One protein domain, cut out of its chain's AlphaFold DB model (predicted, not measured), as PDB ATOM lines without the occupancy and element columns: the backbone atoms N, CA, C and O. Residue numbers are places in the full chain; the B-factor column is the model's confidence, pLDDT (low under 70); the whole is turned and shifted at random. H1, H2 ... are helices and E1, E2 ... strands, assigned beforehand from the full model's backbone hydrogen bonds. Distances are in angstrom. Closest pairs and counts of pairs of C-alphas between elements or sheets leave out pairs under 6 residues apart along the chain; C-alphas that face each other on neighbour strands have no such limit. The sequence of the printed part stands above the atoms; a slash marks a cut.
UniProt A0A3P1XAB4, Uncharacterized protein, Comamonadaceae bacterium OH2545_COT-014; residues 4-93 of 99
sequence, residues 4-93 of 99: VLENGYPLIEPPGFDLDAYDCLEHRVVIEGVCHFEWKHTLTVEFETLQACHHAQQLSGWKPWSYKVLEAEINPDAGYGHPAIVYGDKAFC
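Overview. This is residues 4 to 93 of the 99 residues of an uncharacterized protein of Comamonadaceae bacterium OH2545_COT-014 (UniProt A0A3P1XAB4). With little regular structure, the model has two lobes joined by a long link: a small sheet, E2 - E4 - E3, with H1 over one face and hairpin E5 and E6 beyond one end, and a loop, residues 4 to 28, folding back to E1. The 90 printed residues hold one named helix and six named strands, ordered E1 E2 H1 E3 E4 E5 E6; both sheets are antiparallel and the class is mixed, with 33 residues in named elements. It is only just extended, close to loose: radius of gyration of the C-alphas 18.5 A, spans 47 by 36 by 24 A.

Along the chain. Find C-alpha 43 at (-34.830, 47.958, 33.350), where E2, residues 43 to 46, begins; E4 is residues 69 to 72, E3 63 to 66. H1, residues 50 to 60, runs 15.3 A. E1 is 29 to 31, E5 84 to 87; E6, 90 to 92, ends at (-42.824, 37.652, 33.140).

Arrangement. E4 has antiparallel neighbours E2 (N 45 and O 70, 2.8 A) and, in a hairpin, E3 (N 71 and O 63, 2.8 A). H1 is on this sheet, two layers, at a height over the sheet of 8.9 A, closest at the C-alphas of Cys 53 and Val 69, 6.9 A; every O i to N i+4 pair in it is within hydrogen-bond range. E2, H1, E3 make a split strand-helix-strand unit, E4 between its strands, with a right-handed crossover. In hairpin E5 and E6, N 92 and O 85 are 2.8 A apart; the closest C-alphas of E5 and H1, Tyr 87 and Ser 60, are 4.6 A apart. E1 pairs with no named strand and is apart from E2.

Size, cuts and confidence. The C-alphas farthest apart, Gly 16 and Asp 89, are 48.7 A apart. The printed part has no cut; links E1 to E2 and E4 to E5 are long, and pLDDT is under 70 at residues 39 to 40 and 79 to 81.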
ATOM      1  N   VAL A   4     -12.246  41.501  29.783       93.94
ATOM      2  CA  VAL A   4     -11.799  42.105  28.526       93.94
ATOM      3  C   VAL A   4     -12.996  42.825  27.916       93.94
ATOM      4  O   VAL A   4     -14.030  42.199  27.697       93.94
ATOM      5  N   LEU A   5     -12.859  44.128  27.691       92.62
ATOM      6  CA  LEU A   5     -13.832  44.965  26.994       92.62
ATOM      7  C   LEU A   5     -13.271  45.269  25.603       92.62
ATOM      8  O   LEU A   5     -12.115  45.681  25.497       92.62
ATOM      9  N   GLU A   6     -14.063  45.049  24.561       93.88
ATOM     10  CA  GLU A   6     -13.673  45.197  23.151       93.88
ATOM     11  C   GLU A   6     -14.745  46.009  22.415       93.88
ATOM     12  O   GLU A   6     -15.862  46.148  22.918       93.88
ATOM     13  N   ASN A   7     -14.415  46.515  21.225       92.50
ATOM     14  CA  ASN A   7     -15.345  47.235  20.349       92.50
ATOM     15  C   ASN A   7     -15.895  48.516  20.996       92.50
ATOM     16  O   ASN A   7     -17.104  48.752  21.023       92.50
ATOM     17  N   GLY A   8     -15.010  49.323  21.584       89.44
ATOM     18  CA  GLY A   8     -15.397  50.560  22.259       89.44
ATOM     19  C   GLY A   8     -15.932  51.618  21.292       89.44
ATOM     20  O   GLY A   8     -15.320  51.873  20.262       89.44
ATOM     21  N   TYR A   9     -17.042  52.258  21.666       91.75
ATOM     22  CA  TYR A   9     -17.620  53.417  20.980       91.75
ATOM     23  C   TYR A   9     -17.556  54.662  21.870       91.75
ATOM     24  O   TYR A   9     -17.563  54.538  23.103       91.75
ATOM     25  N   PRO A  10     -17.515  55.872  21.287       88.19
ATOM     26  CA  PRO A  10     -17.600  57.095  22.066       88.19
ATOM     27  C   PRO A  10     -18.957  57.190  22.776       88.19
ATOM     28  O   PRO A  10     -20.008  57.020  22.170       88.19
ATOM     29  N   LEU A  11     -18.931  57.506  24.075       85.44
ATOM     30  CA  LEU A  11     -20.147  57.722  24.871       85.44
ATOM     31  C   LEU A  11     -20.916  58.980  24.430       85.44
ATOM     32  O   LEU A  11     -22.135  59.040  24.546       85.44
ATOM     33  N   ILE A  12     -20.187  59.994  23.963       90.19
ATOM     34  CA  ILE A  12     -20.725  61.225  23.385       90.19
ATOM     35  C   ILE A  12     -20.100  61.352  22.005       90.19
ATOM     36  O   ILE A  12     -18.875  61.426  21.898       90.19
ATOM     37  N   GLU A  13     -20.931  61.377  20.968       89.69
ATOM     38  CA  GLU A  13     -20.462  61.521  19.593       89.69
ATOM     39  C   GLU A  13     -19.788  62.892  19.414       89.69
ATOM     40  O   GLU A  13     -20.416  63.932  19.656       89.69
ATOM     41  N   PRO A  14     -18.502  62.937  19.028       87.44
ATOM     42  CA  PRO A  14     -17.856  64.200  18.726       87.44
ATOM     43  C   PRO A  14     -18.488  64.844  17.476       87.44
ATOM     44  O   PRO A  14     -19.026  64.145  16.616       87.44
ATOM     45  N   PRO A  15     -18.409  66.177  17.321       92.12
ATOM     46  CA  PRO A  15     -18.883  66.838  16.109       92.12
ATOM     47  C   PRO A  15     -18.232  66.246  14.850       92.12
ATOM     48  O   PRO A  15     -17.006  66.186  14.761       92.12
ATOM     49  N   GLY A  16     -19.051  65.844  13.875       90.94
ATOM     50  CA  GLY A  16     -18.577  65.233  12.627       90.94
ATOM     51  C   GLY A  16     -18.195  63.755  12.743       90.94
ATOM     52  O   GLY A  16     -17.469  63.265  11.883       90.94
ATOM     53  N   PHE A  17     -18.648  63.060  13.791       92.94
ATOM     54  CA  PHE A  17     -18.482  61.615  13.914       92.94
ATOM     55  C   PHE A  17     -19.154  60.877  12.748       92.94
ATOM     56  O   PHE A  17     -20.320  61.119  12.439       92.94
ATOM     57  N   ASP A  18     -18.401  59.978  12.120       92.25
ATOM     58  CA  ASP A  18     -18.865  59.098  11.052       92.25
ATOM     59  C   ASP A  18     -18.733  57.650  11.531       92.25
ATOM     60  O   ASP A  18     -17.623  57.142  11.711       92.25
ATOM     61  N   LEU A  19     -19.877  57.010  11.774       87.00
ATOM     62  CA  LEU A  19     -19.948  55.646  12.289       87.00
ATOM     63  C   LEU A  19     -19.356  54.635  11.300       87.00
ATOM     64  O   LEU A  19     -18.727  53.670  11.732       87.00
ATOM     65  N   ASP A  20     -19.525  54.866   9.997       88.62
ATOM     66  CA  ASP A  20     -19.079  53.936   8.955       88.62
ATOM     67  C   ASP A  20     -17.551  53.975   8.773       88.62
ATOM     68  O   ASP A  20     -16.952  53.014   8.285       88.62
ATOM     69  N   ALA A  21     -16.909  55.071   9.189       89.38
ATOM     70  CA  ALA A  21     -15.459  55.256   9.143       89.38
ATOM     71  C   ALA A  21     -14.751  54.958  10.480       89.38
ATOM     72  O   ALA A  21     -13.520  54.987  10.538       89.38
ATOM     73  N   TYR A  22     -15.499  54.701  11.558       90.31
ATOM     74  CA  TYR A  22     -14.945  54.483  12.891       90.31
ATOM     75  C   TYR A  22     -14.619  53.004  13.145       90.31
ATOM     76  O   TYR A  22     -15.513  52.158  13.183       90.31
ATOM     77  N   ASP A  23     -13.342  52.691  13.382       90.31
ATOM     78  CA  ASP A  23     -12.915  51.334  13.737       90.31
ATOM     79  C   ASP A  23     -13.006  51.104  15.253       90.31
ATOM     80  O   ASP A  23     -12.095  51.412  16.025       90.31
ATOM     81  N   CYS A  24     -14.128  50.539  15.699       88.06
ATOM     82  CA  CYS A  24     -14.324  50.214  17.109       88.06
ATOM     83  C   CYS A  24     -13.390  49.090  17.601       88.06
ATOM     84  O   CYS A  24     -13.134  48.999  18.807       88.06
ATOM     85  N   LEU A  25     -12.850  48.253  16.702       87.50
ATOM     86  CA  LEU A  25     -12.049  47.074  17.052       87.50
ATOM     87  C   LEU A  25     -10.703  47.455  17.687       87.50
ATOM     88  O   LEU A  25     -10.149  46.677  18.469       87.50
ATOM     89  N   GLU A  26     -10.183  48.655  17.402       88.00
ATOM     90  CA  GLU A  26      -8.941  49.160  18.005       88.00
ATOM     91  C   GLU A  26      -9.092  49.491  19.503       88.00
ATOM     92  O   GLU A  26      -8.100  49.601  20.234       88.00
ATOM     93  N   HIS A  27     -10.323  49.615  20.005       89.44
ATOM     94  CA  HIS A  27     -10.593  50.023  21.378       89.44
ATOM     95  C   HIS A  27     -10.804  48.824  22.304       89.44
ATOM     96  O   HIS A  27     -11.909  48.295  22.446       89.44
ATOM     97  N   ARG A  28      -9.721  48.434  22.990       92.94
ATOM     98  CA  ARG A  28      -9.687  47.298  23.920       92.94
ATOM     99  C   ARG A  28      -9.150  47.677  25.297       92.94
ATOM    100  O   ARG A  28      -8.086  48.281  25.415       92.94
ATOM    101  N   VAL A  29      -9.838  47.237  26.350       95.56
ATOM    102  CA  VAL A  29      -9.432  47.417  27.754       95.56
ATOM    103  C   VAL A  29      -9.377  46.061  28.452       95.56
ATOM    104  O   VAL A  29     -10.305  45.262  28.353       95.56
ATOM    105  N   VAL A  30      -8.288  45.795  29.177       95.62
ATOM    106  CA  VAL A  30      -8.129  44.583  29.994       95.62
ATOM    107  C   VAL A  30      -8.059  44.983  31.461       95.62
ATOM    108  O   VAL A  30      -7.168  45.729  31.861       95.62
ATOM    109  N   ILE A  31      -8.990  44.472  32.262       95.94
ATOM    110  CA  ILE A  31      -9.045  44.691  33.707       95.94
ATOM    111  C   ILE A  31      -8.581  43.408  34.397       95.94
ATOM    112  O   ILE A  31      -9.250  42.372  34.326       95.94
ATOM    113  N   GLU A  32      -7.419  43.477  35.043       97.50
ATOM    114  CA  GLU A  32      -6.798  42.356  35.755       97.50
ATOM    115  C   GLU A  32      -7.317  42.228  37.197       97.50
ATOM    116  O   GLU A  32      -7.839  43.176  37.781       97.50
ATOM    117  N   GLY A  33      -7.163  41.043  37.799       90.81
ATOM    118  CA  GLY A  33      -7.478  40.829  39.221       90.81
ATOM    119  C   GLY A  33      -8.972  40.740  39.563       90.81
ATOM    120  O   GLY A  33      -9.333  40.789  40.736       90.81
ATOM    121  N   VAL A  34      -9.849  40.560  38.572       92.38
ATOM    122  CA  VAL A  34     -11.299  40.427  38.782       92.38
ATOM    123  C   VAL A  34     -11.603  39.155  39.581       92.38
ATOM    124  O   VAL A  34     -11.251  38.047  39.159       92.38
ATOM    125  N   CYS A  35     -12.261  39.302  40.730       88.75
ATOM    126  CA  CYS A  35     -12.687  38.195  41.594       88.75
ATOM    127  C   CYS A  35     -14.166  37.816  41.409       88.75
ATOM    128  O   CYS A  35     -14.536  36.674  41.661       88.75
ATOM    129  N   HIS A  36     -14.986  38.747  40.922       81.94
ATOM    130  CA  HIS A  36     -16.401  38.568  40.617       81.94
ATOM    131  C   HIS A  36     -16.802  39.580  39.535       81.94
ATOM    132  O   HIS A  36     -16.325  40.714  39.548       81.94
ATOM    133  N   PHE A  37     -17.649  39.168  38.595       81.00
ATOM    134  CA  PHE A  37     -18.241  40.039  37.583       81.00
ATOM    135  C   PHE A  37     -19.729  39.714  37.487       81.00
ATOM    136  O   PHE A  37     -20.093  38.551  37.321       81.00
ATOM    137  N   GLU A  38     -20.564  40.742  37.581       76.12
ATOM    138  CA  GLU A  38     -22.011  40.644  37.445       76.12
ATOM    139  C   GLU A  38     -22.490  41.797  36.564       76.12
ATOM    140  O   GLU A  38     -22.205  42.964  36.839       76.12
ATOM    141  N   TRP A  39     -23.231  41.472  35.506       67.50
ATOM    142  CA  TRP A  39     -23.911  42.463  34.683       67.50
ATOM    143  C   TRP A  39     -25.354  42.601  35.166       67.50
ATOM    144  O   TRP A  39     -26.239  41.843  34.763       67.50
ATOM    145  N   LYS A  40     -25.610  43.600  36.013       68.25
ATOM    146  CA  LYS A  40     -26.979  43.957  36.402       68.25
ATOM    147  C   LYS A  40     -27.638  44.730  35.269       68.25
ATOM    148  O   LYS A  40     -27.172  45.802  34.897       68.25
ATOM    149  N   HIS A  41     -28.694  44.168  34.691       72.38
ATOM    150  CA  HIS A  41     -29.517  44.902  33.741       72.38
ATOM    151  C   HIS A  41     -30.501  45.747  34.552       72.38
ATOM    152  O   HIS A  41     -31.353  45.211  35.254       72.38
ATOM    153  N   THR A  42     -30.371  47.068  34.495       83.25
ATOM    154  CA  THR A  42     -31.401  47.963  35.026       83.25
ATOM    155  C   THR A  42     -32.463  48.125  33.947       83.25
ATOM    156  O   THR A  42     -32.171  48.649  32.873       83.25
ATOM    157  N   LEU A  43     -33.688  47.670  34.211       88.81
ATOM    158  CA  LEU A  43     -34.830  47.958  33.350       88.81
ATOM    159  C   LEU A  43     -35.553  49.183  33.900       88.81
ATOM    160  O   LEU A  43     -36.126  49.126  34.982       88.81
ATOM    161  N   THR A  44     -35.554  50.287  33.159       94.75
ATOM    162  CA  THR A  44     -36.340  51.471  33.521       94.75
ATOM    163  C   THR A  44     -37.609  51.564  32.690       94.75
ATOM    164  O   THR A  44     -37.569  51.367  31.477       94.75
ATOM    165  N   VAL A  45     -38.720  51.930  33.326       94.62
ATOM    166  CA  VAL A  45     -39.999  52.208  32.665       94.62
ATOM    167  C   VAL A  45     -40.362  53.666  32.910       94.62
ATOM    168  O   VAL A  45     -40.556  54.075  34.057       94.62
ATOM    169  N   GLU A  46     -40.424  54.450  31.835       96.88
ATOM    170  CA  GLU A  46     -40.883  55.839  31.864       96.88
ATOM    171  C   GLU A  46     -42.386  55.915  31.594       96.88
ATOM    172  O   GLU A  46     -42.922  55.219  30.733       96.88
ATOM    173  N   PHE A  47     -43.061  56.791  32.333       96.94
ATOM    174  CA  PHE A  47     -44.496  56.998  32.237       96.94
ATOM    175  C   PHE A  47     -44.818  58.397  31.712       96.94
ATOM    176  O   PHE A  47     -44.183  59.398  32.063       96.94
ATOM    177  N   GLU A  48     -45.882  58.488  30.918       97.12
ATOM    178  CA  GLU A  48     -46.367  59.763  30.387       97.12
ATOM    179  C   GLU A  48     -46.739  60.730  31.521       97.12
ATOM    180  O   GLU A  48     -46.314  61.889  31.532       97.12
ATOM    181  N   THR A  49     -47.451  60.221  32.533       97.94
ATOM    182  CA  THR A  49     -47.934  61.004  33.673       97.94
ATOM    183  C   THR A  49     -47.368  60.510  35.001       97.94
ATOM    184  O   THR A  49     -47.103  59.322  35.204       97.94
ATOM    185  N   LEU A  50     -47.234  61.434  35.956       97.81
ATOM    186  CA  LEU A  50     -46.802  61.114  37.318       97.81
ATOM    187  C   LEU A  50     -47.813  60.202  38.040       97.81
ATOM    188  O   LEU A  50     -47.421  59.333  38.812       97.81
ATOM    189  N   GLN A  51     -49.109  60.355  37.749       98.12
ATOM    190  CA  GLN A  51     -50.159  59.497  38.298       98.12
ATOM    191  C   GLN A  51     -50.004  58.041  37.839       98.12
ATOM    192  O   GLN A  51     -50.090  57.138  38.670       98.12
ATOM    193  N   ALA A  52     -49.737  57.809  36.547       97.81
ATOM    194  CA  ALA A  52     -49.482  56.468  36.024       97.81
ATOM    195  C   ALA A  52     -48.232  55.843  36.664       97.81
ATOM    196  O   ALA A  52     -48.274  54.686  37.079       97.81
ATOM    197  N   CYS A  53     -47.164  56.633  36.829       97.75
ATOM    198  CA  CYS A  53     -45.951  56.212  37.531       97.75
ATOM    199  C   CYS A  53     -46.255  55.758  38.970       97.75
ATOM    200  O   CYS A  53     -45.938  54.634  39.349       97.75
ATOM    201  N   HIS A  54     -46.938  56.587  39.765       98.06
ATOM    202  CA  HIS A  54     -47.285  56.229  41.144       98.06
ATOM    203  C   HIS A  54     -48.198  55.005  41.229       98.06
ATOM    204  O   HIS A  54     -48.025  54.171  42.117       98.06
ATOM    205  N   HIS A  55     -49.152  54.877  40.307       97.31
ATOM    206  CA  HIS A  55     -50.025  53.711  40.255       97.31
ATOM    207  C   HIS A  55     -49.236  52.428  39.967       97.31
ATOM    208  O   HIS A  55     -49.376  51.445  40.693       97.31
ATOM    209  N   ALA A  56     -48.357  52.452  38.960       96.75
ATOM    210  CA  ALA A  56     -47.495  51.322  38.639       96.75
ATOM    211  C   ALA A  56     -46.589  50.950  39.821       96.75
ATOM    212  O   ALA A  56     -46.521  49.777  40.172       96.75
ATOM    213  N   GLN A  57     -45.982  51.942  40.482       97.06
ATOM    214  CA  GLN A  57     -45.135  51.746  41.661       97.06
ATOM    215  C   GLN A  57     -45.849  50.968  42.775       97.06
ATOM    216  O   GLN A  57     -45.269  50.060  43.368       97.06
ATOM    217  N   GLN A  58     -47.102  51.321  43.068       96.81
ATOM    218  CA  GLN A  58     -47.885  50.670  44.121       96.81
ATOM    219  C   GLN A  58     -48.206  49.208  43.801       96.81
ATOM    220  O   GLN A  58     -48.246  48.385  44.712       96.81
ATOM    221  N   LEU A  59     -48.446  48.891  42.528       96.25
ATOM    222  CA  LEU A  59     -48.798  47.540  42.093       96.25
ATOM    223  C   LEU A  59     -47.576  46.632  41.960       96.25
ATOM    224  O   LEU A  59     -47.643  45.451  42.295       96.25
ATOM    225  N   SER A  60     -46.473  47.172  41.449       95.88
ATOM    226  CA  SER A  60     -45.291  46.384  41.123       95.88
ATOM    227  C   SER A  60     -44.288  46.280  42.268       95.88
ATOM    228  O   SER A  60     -43.514  45.329  42.293       95.88
ATOM    229  N   GLY A  61     -44.270  47.257  43.184       94.62
ATOM    230  CA  GLY A  61     -43.210  47.417  44.184       94.62
ATOM    231  C   GLY A  61     -41.910  48.010  43.623       94.62
ATOM    232  O   GLY A  61     -40.906  48.067  44.334       94.62
ATOM    233  N   TRP A  62     -41.911  48.457  42.363       96.00
ATOM    234  CA  TRP A  62     -40.732  49.015  41.700       96.00
ATOM    235  C   TRP A  62     -40.227  50.289  42.369       96.00
ATOM    236  O   TRP A  62     -40.984  51.063  42.961       96.00
ATOM    237  N   LYS A  63     -38.920  50.525  42.274       96.06
ATOM    238  CA  LYS A  63     -38.281  51.656  42.951       96.06
ATOM    239  C   LYS A  63     -38.276  52.889  42.046       96.06
ATOM    240  O   LYS A  63     -38.087  52.747  40.841       96.06
ATOM    241  N   PRO A  64     -38.458  54.104  42.591       96.31
ATOM    242  CA  PRO A  64     -38.248  55.322  41.819       96.31
ATOM    243  C   PRO A  64     -36.805  55.404  41.322       96.31
ATOM    244  O   PRO A  64     -35.878  55.264  42.118       96.31
ATOM    245  N   TRP A  65     -36.636  55.669  40.029       93.81
ATOM    246  CA  TRP A  65     -35.332  55.918  39.413       93.81
ATOM    247  C   TRP A  65     -35.119  57.414  39.155       93.81
ATOM    248  O   TRP A  65     -34.096  57.984  39.530       93.81
ATOM    249  N   SER A  66     -36.110  58.079  38.553       94.75
ATOM    250  CA  SER A  66     -36.111  59.529  38.302       94.75
ATOM    251  C   SER A  66     -37.545  60.068  38.129       94.75
ATOM    252  O   SER A  66     -38.521  59.379  38.442       94.75
ATOM    253  N   TYR A  67     -37.713  61.321  37.681       96.00
ATOM    254  CA  TYR A  67     -39.036  61.924  37.482       96.00
ATOM    255  C   TYR A  67     -39.854  61.136  36.446       96.00
ATOM    256  O   TYR A  67     -39.518  61.134  35.268       96.00
ATOM    257  N   LYS A  68     -40.948  60.505  36.900       97.12
ATOM    258  CA  LYS A  68     -41.816  59.597  36.120       97.12
ATOM    259  C   LYS A  68     -41.132  58.320  35.610       97.12
ATOM    260  O   LYS A  68     -41.642  57.709  34.677       97.12
ATOM    261  N   VAL A  69     -40.025  57.901  36.217       97.38
ATOM    262  CA  VAL A  69     -39.314  56.680  35.819       97.38
ATOM    263  C   VAL A  69     -39.172  55.748  37.011       97.38
ATOM    264  O   VAL A  69     -38.716  56.163  38.082       97.38
ATOM    265  N   LEU A  70     -39.534  54.483  36.815       97.44
ATOM    266  CA  LEU A  70     -39.342  53.411  37.790       97.44
ATOM    267  C   LEU A  70     -38.282  52.426  37.302       97.44
ATOM    268  O   LEU A  70     -38.210  52.139  36.111       97.44
ATOM    269  N   GLU A  71     -37.507  51.879  38.229       96.00
ATOM    270  CA  GLU A  71     -36.647  50.719  38.013       96.00
ATOM    271  C   GLU A  71     -37.459  49.443  38.264       96.00
ATOM    272  O   GLU A  71     -37.844  49.145  39.400       96.00
ATOM    273  N   ALA A  72     -37.733  48.716  37.185       93.56
ATOM    274  CA  ALA A  72     -38.368  47.417  37.220       93.56
ATOM    275  C   ALA A  72     -37.388  46.354  37.714       93.56
ATOM    276  O   ALA A  72     -36.268  46.226  37.216       93.56
ATOM    277  N   GLU A  73     -37.834  45.565  38.687       91.62
ATOM    278  CA  GLU A  73     -37.073  44.417  39.156       91.62
ATOM    279  C   GLU A  73     -37.027  43.348  38.060       91.62
ATOM    280  O   GLU A  73     -38.035  43.044  37.418       91.62
ATOM    281  N   ILE A  74     -35.845  42.775  37.848       90.12
ATOM    282  CA  ILE A  74     -35.642  41.662  36.931       90.12
ATOM    283  C   ILE A  74     -35.104  40.453  37.686       90.12
ATOM    284  O   ILE A  74     -34.295  40.583  38.604       90.12
ATOM    285  N   ASN A  75     -35.528  39.267  37.271       86.44
ATOM    286  CA  ASN A  75     -35.038  38.010  37.811       86.44
ATOM    287  C   ASN A  75     -34.373  37.196  36.685       86.44
ATOM    288  O   ASN A  75     -35.077  36.738  35.779       86.44
ATOM    289  N   PRO A  76     -33.036  37.026  36.712       80.19
ATOM    290  CA  PRO A  76     -32.305  36.299  35.675       80.19
ATOM    291  C   PRO A  76     -32.604  34.795  35.670       80.19
ATOM    292  O   PRO A  76     -32.506  34.169  34.617       80.19
ATOM    293  N   ASP A  77     -33.008  34.228  36.808       81.00
ATOM    294  CA  ASP A  77     -33.253  32.790  36.970       81.00
ATOM    295  C   ASP A  77     -34.693  32.390  36.614       81.00
ATOM    296  O   ASP A  77     -34.981  31.220  36.364       81.00
ATOM    297  N   ALA A  78     -35.621  33.354  36.606       78.69
ATOM    298  CA  ALA A  78     -37.051  33.097  36.427       78.69
ATOM    299  C   ALA A  78     -37.529  33.131  34.964       78.69
ATOM    300  O   ALA A  78     -38.701  32.852  34.704       78.69
ATOM    301  N   GLY A  79     -36.668  33.475  34.005       63.97
ATOM    302  CA  GLY A  79     -37.008  33.435  32.584       63.97
ATOM    303  C   GLY A  79     -36.207  32.368  31.850       63.97
ATOM    304  O   GLY A  79     -35.060  32.093  32.181       63.97
ATOM    305  N   TYR A  80     -36.836  31.727  30.864       68.25
ATOM    306  CA  TYR A  80     -36.307  30.611  30.073       68.25
ATOM    307  C   TYR A  80     -35.054  30.997  29.248       68.25
ATOM    308  O   TYR A  80     -35.111  31.074  28.025       68.25
ATOM    309  N   GLY A  81     -33.924  31.263  29.911       68.44
ATOM    310  CA  GLY A  81     -32.674  31.739  29.306       68.44
ATOM    311  C   GLY A  81     -32.573  33.262  29.125       68.44
ATOM    312  O   GLY A  81     -31.583  33.734  28.565       68.44
ATOM    313  N   HIS A  82     -33.560  34.034  29.593       73.50
ATOM    314  CA  HIS A  82     -33.608  35.501  29.505       73.50
ATOM    315  C   HIS A  82     -34.106  36.098  30.829       73.50
ATOM    316  O   HIS A  82     -34.969  35.482  31.451       73.50
ATOM    317  N   PRO A  83     -33.641  37.287  31.261       79.06
ATOM    318  CA  PRO A  83     -34.173  37.930  32.459       79.06
ATOM    319  C   PRO A  83     -35.679  38.190  32.349       79.06
ATOM    320  O   PRO A  83     -36.149  38.752  31.359       79.06
ATOM    321  N   ALA A  84     -36.433  37.783  33.369       88.12
ATOM    322  CA  ALA A  84     -37.868  38.029  33.460       88.12
ATOM    323  C   ALA A  84     -38.146  39.327  34.225       88.12
ATOM    324  O   ALA A  84     -37.465  39.620  35.206       88.12
ATOM    325  N   ILE A  85     -39.170  40.080  33.820       91.69
ATOM    326  CA  ILE A  85     -39.625  41.274  34.546       91.69
ATOM    327  C   ILE A  85     -40.464  40.815  35.734       91.69
ATOM    328  O   ILE A  85     -41.455  40.107  35.551       91.69
ATOM    329  N   VAL A  86     -40.097  41.214  36.945       92.25
ATOM    330  CA  VAL A  86     -40.891  40.956  38.146       92.25
ATOM    331  C   VAL A  86     -41.928  42.062  38.287       92.25
ATOM    332  O   VAL A  86     -41.580  43.238  38.308       92.25
ATOM    333  N   TYR A  87     -43.205  41.710  38.382       93.56
ATOM    334  CA  TYR A  87     -44.291  42.656  38.635       93.56
ATOM    335  C   TYR A  87     -45.209  42.079  39.710       93.56
ATOM    336  O   TYR A  87     -45.886  41.069  39.488       93.56
ATOM    337  N   GLY A  88     -45.206  42.706  40.888       91.00
ATOM    338  CA  GLY A  88     -45.889  42.169  42.060       91.00
ATOM    339  C   GLY A  88     -45.252  40.847  42.492       91.00
ATOM    340  O   GLY A  88     -44.064  40.793  42.791       91.00
ATOM    341  N   ASP A  89     -46.035  39.770  42.505       92.81
ATOM    342  CA  ASP A  89     -45.604  38.431  42.926       92.81
ATOM    343  C   ASP A  89     -45.243  37.495  41.755       92.81
ATOM    344  O   ASP A  89     -45.136  36.281  41.946       92.81
ATOM    345  N   LYS A  90     -45.103  38.017  40.527       93.56
ATOM    346  CA  LYS A  90     -44.901  37.203  39.310       93.56
ATOM    347  C   LYS A  90     -43.705  37.667  38.501       93.56
ATOM    348  O   LYS A  90     -43.408  38.854  38.454       93.56
ATOM    349  N   ALA A  91     -43.077  36.721  37.811       92.31
ATOM    350  CA  ALA A  91     -42.019  36.964  36.841       92.31
ATOM    351  C   ALA A  91     -42.543  36.711  35.418       92.31
ATOM    352  O   ALA A  91     -43.130  35.663  35.142       92.31
ATOM    353  N   PHE A  92     -42.333  37.668  34.516       90.62
ATOM    354  CA  PHE A  92     -42.824  37.652  33.140       90.62
ATOM    355  C   PHE A  92     -41.652  37.549  32.162       90.62
ATOM    356  O   PHE A  92     -40.821  38.451  32.077       90.62
ATOM    357  N   CYS A  93     -41.593  36.456  31.399       89.44
ATOM    358  CA  CYS A  93     -40.540  36.202  30.409       89.44
ATOM    359  C   CYS A  93     -40.889  36.680  28.985       89.44
ATOM    360  O   CYS A  93     -40.132  36.437  28.052       89.44
TER     361      CYS A  93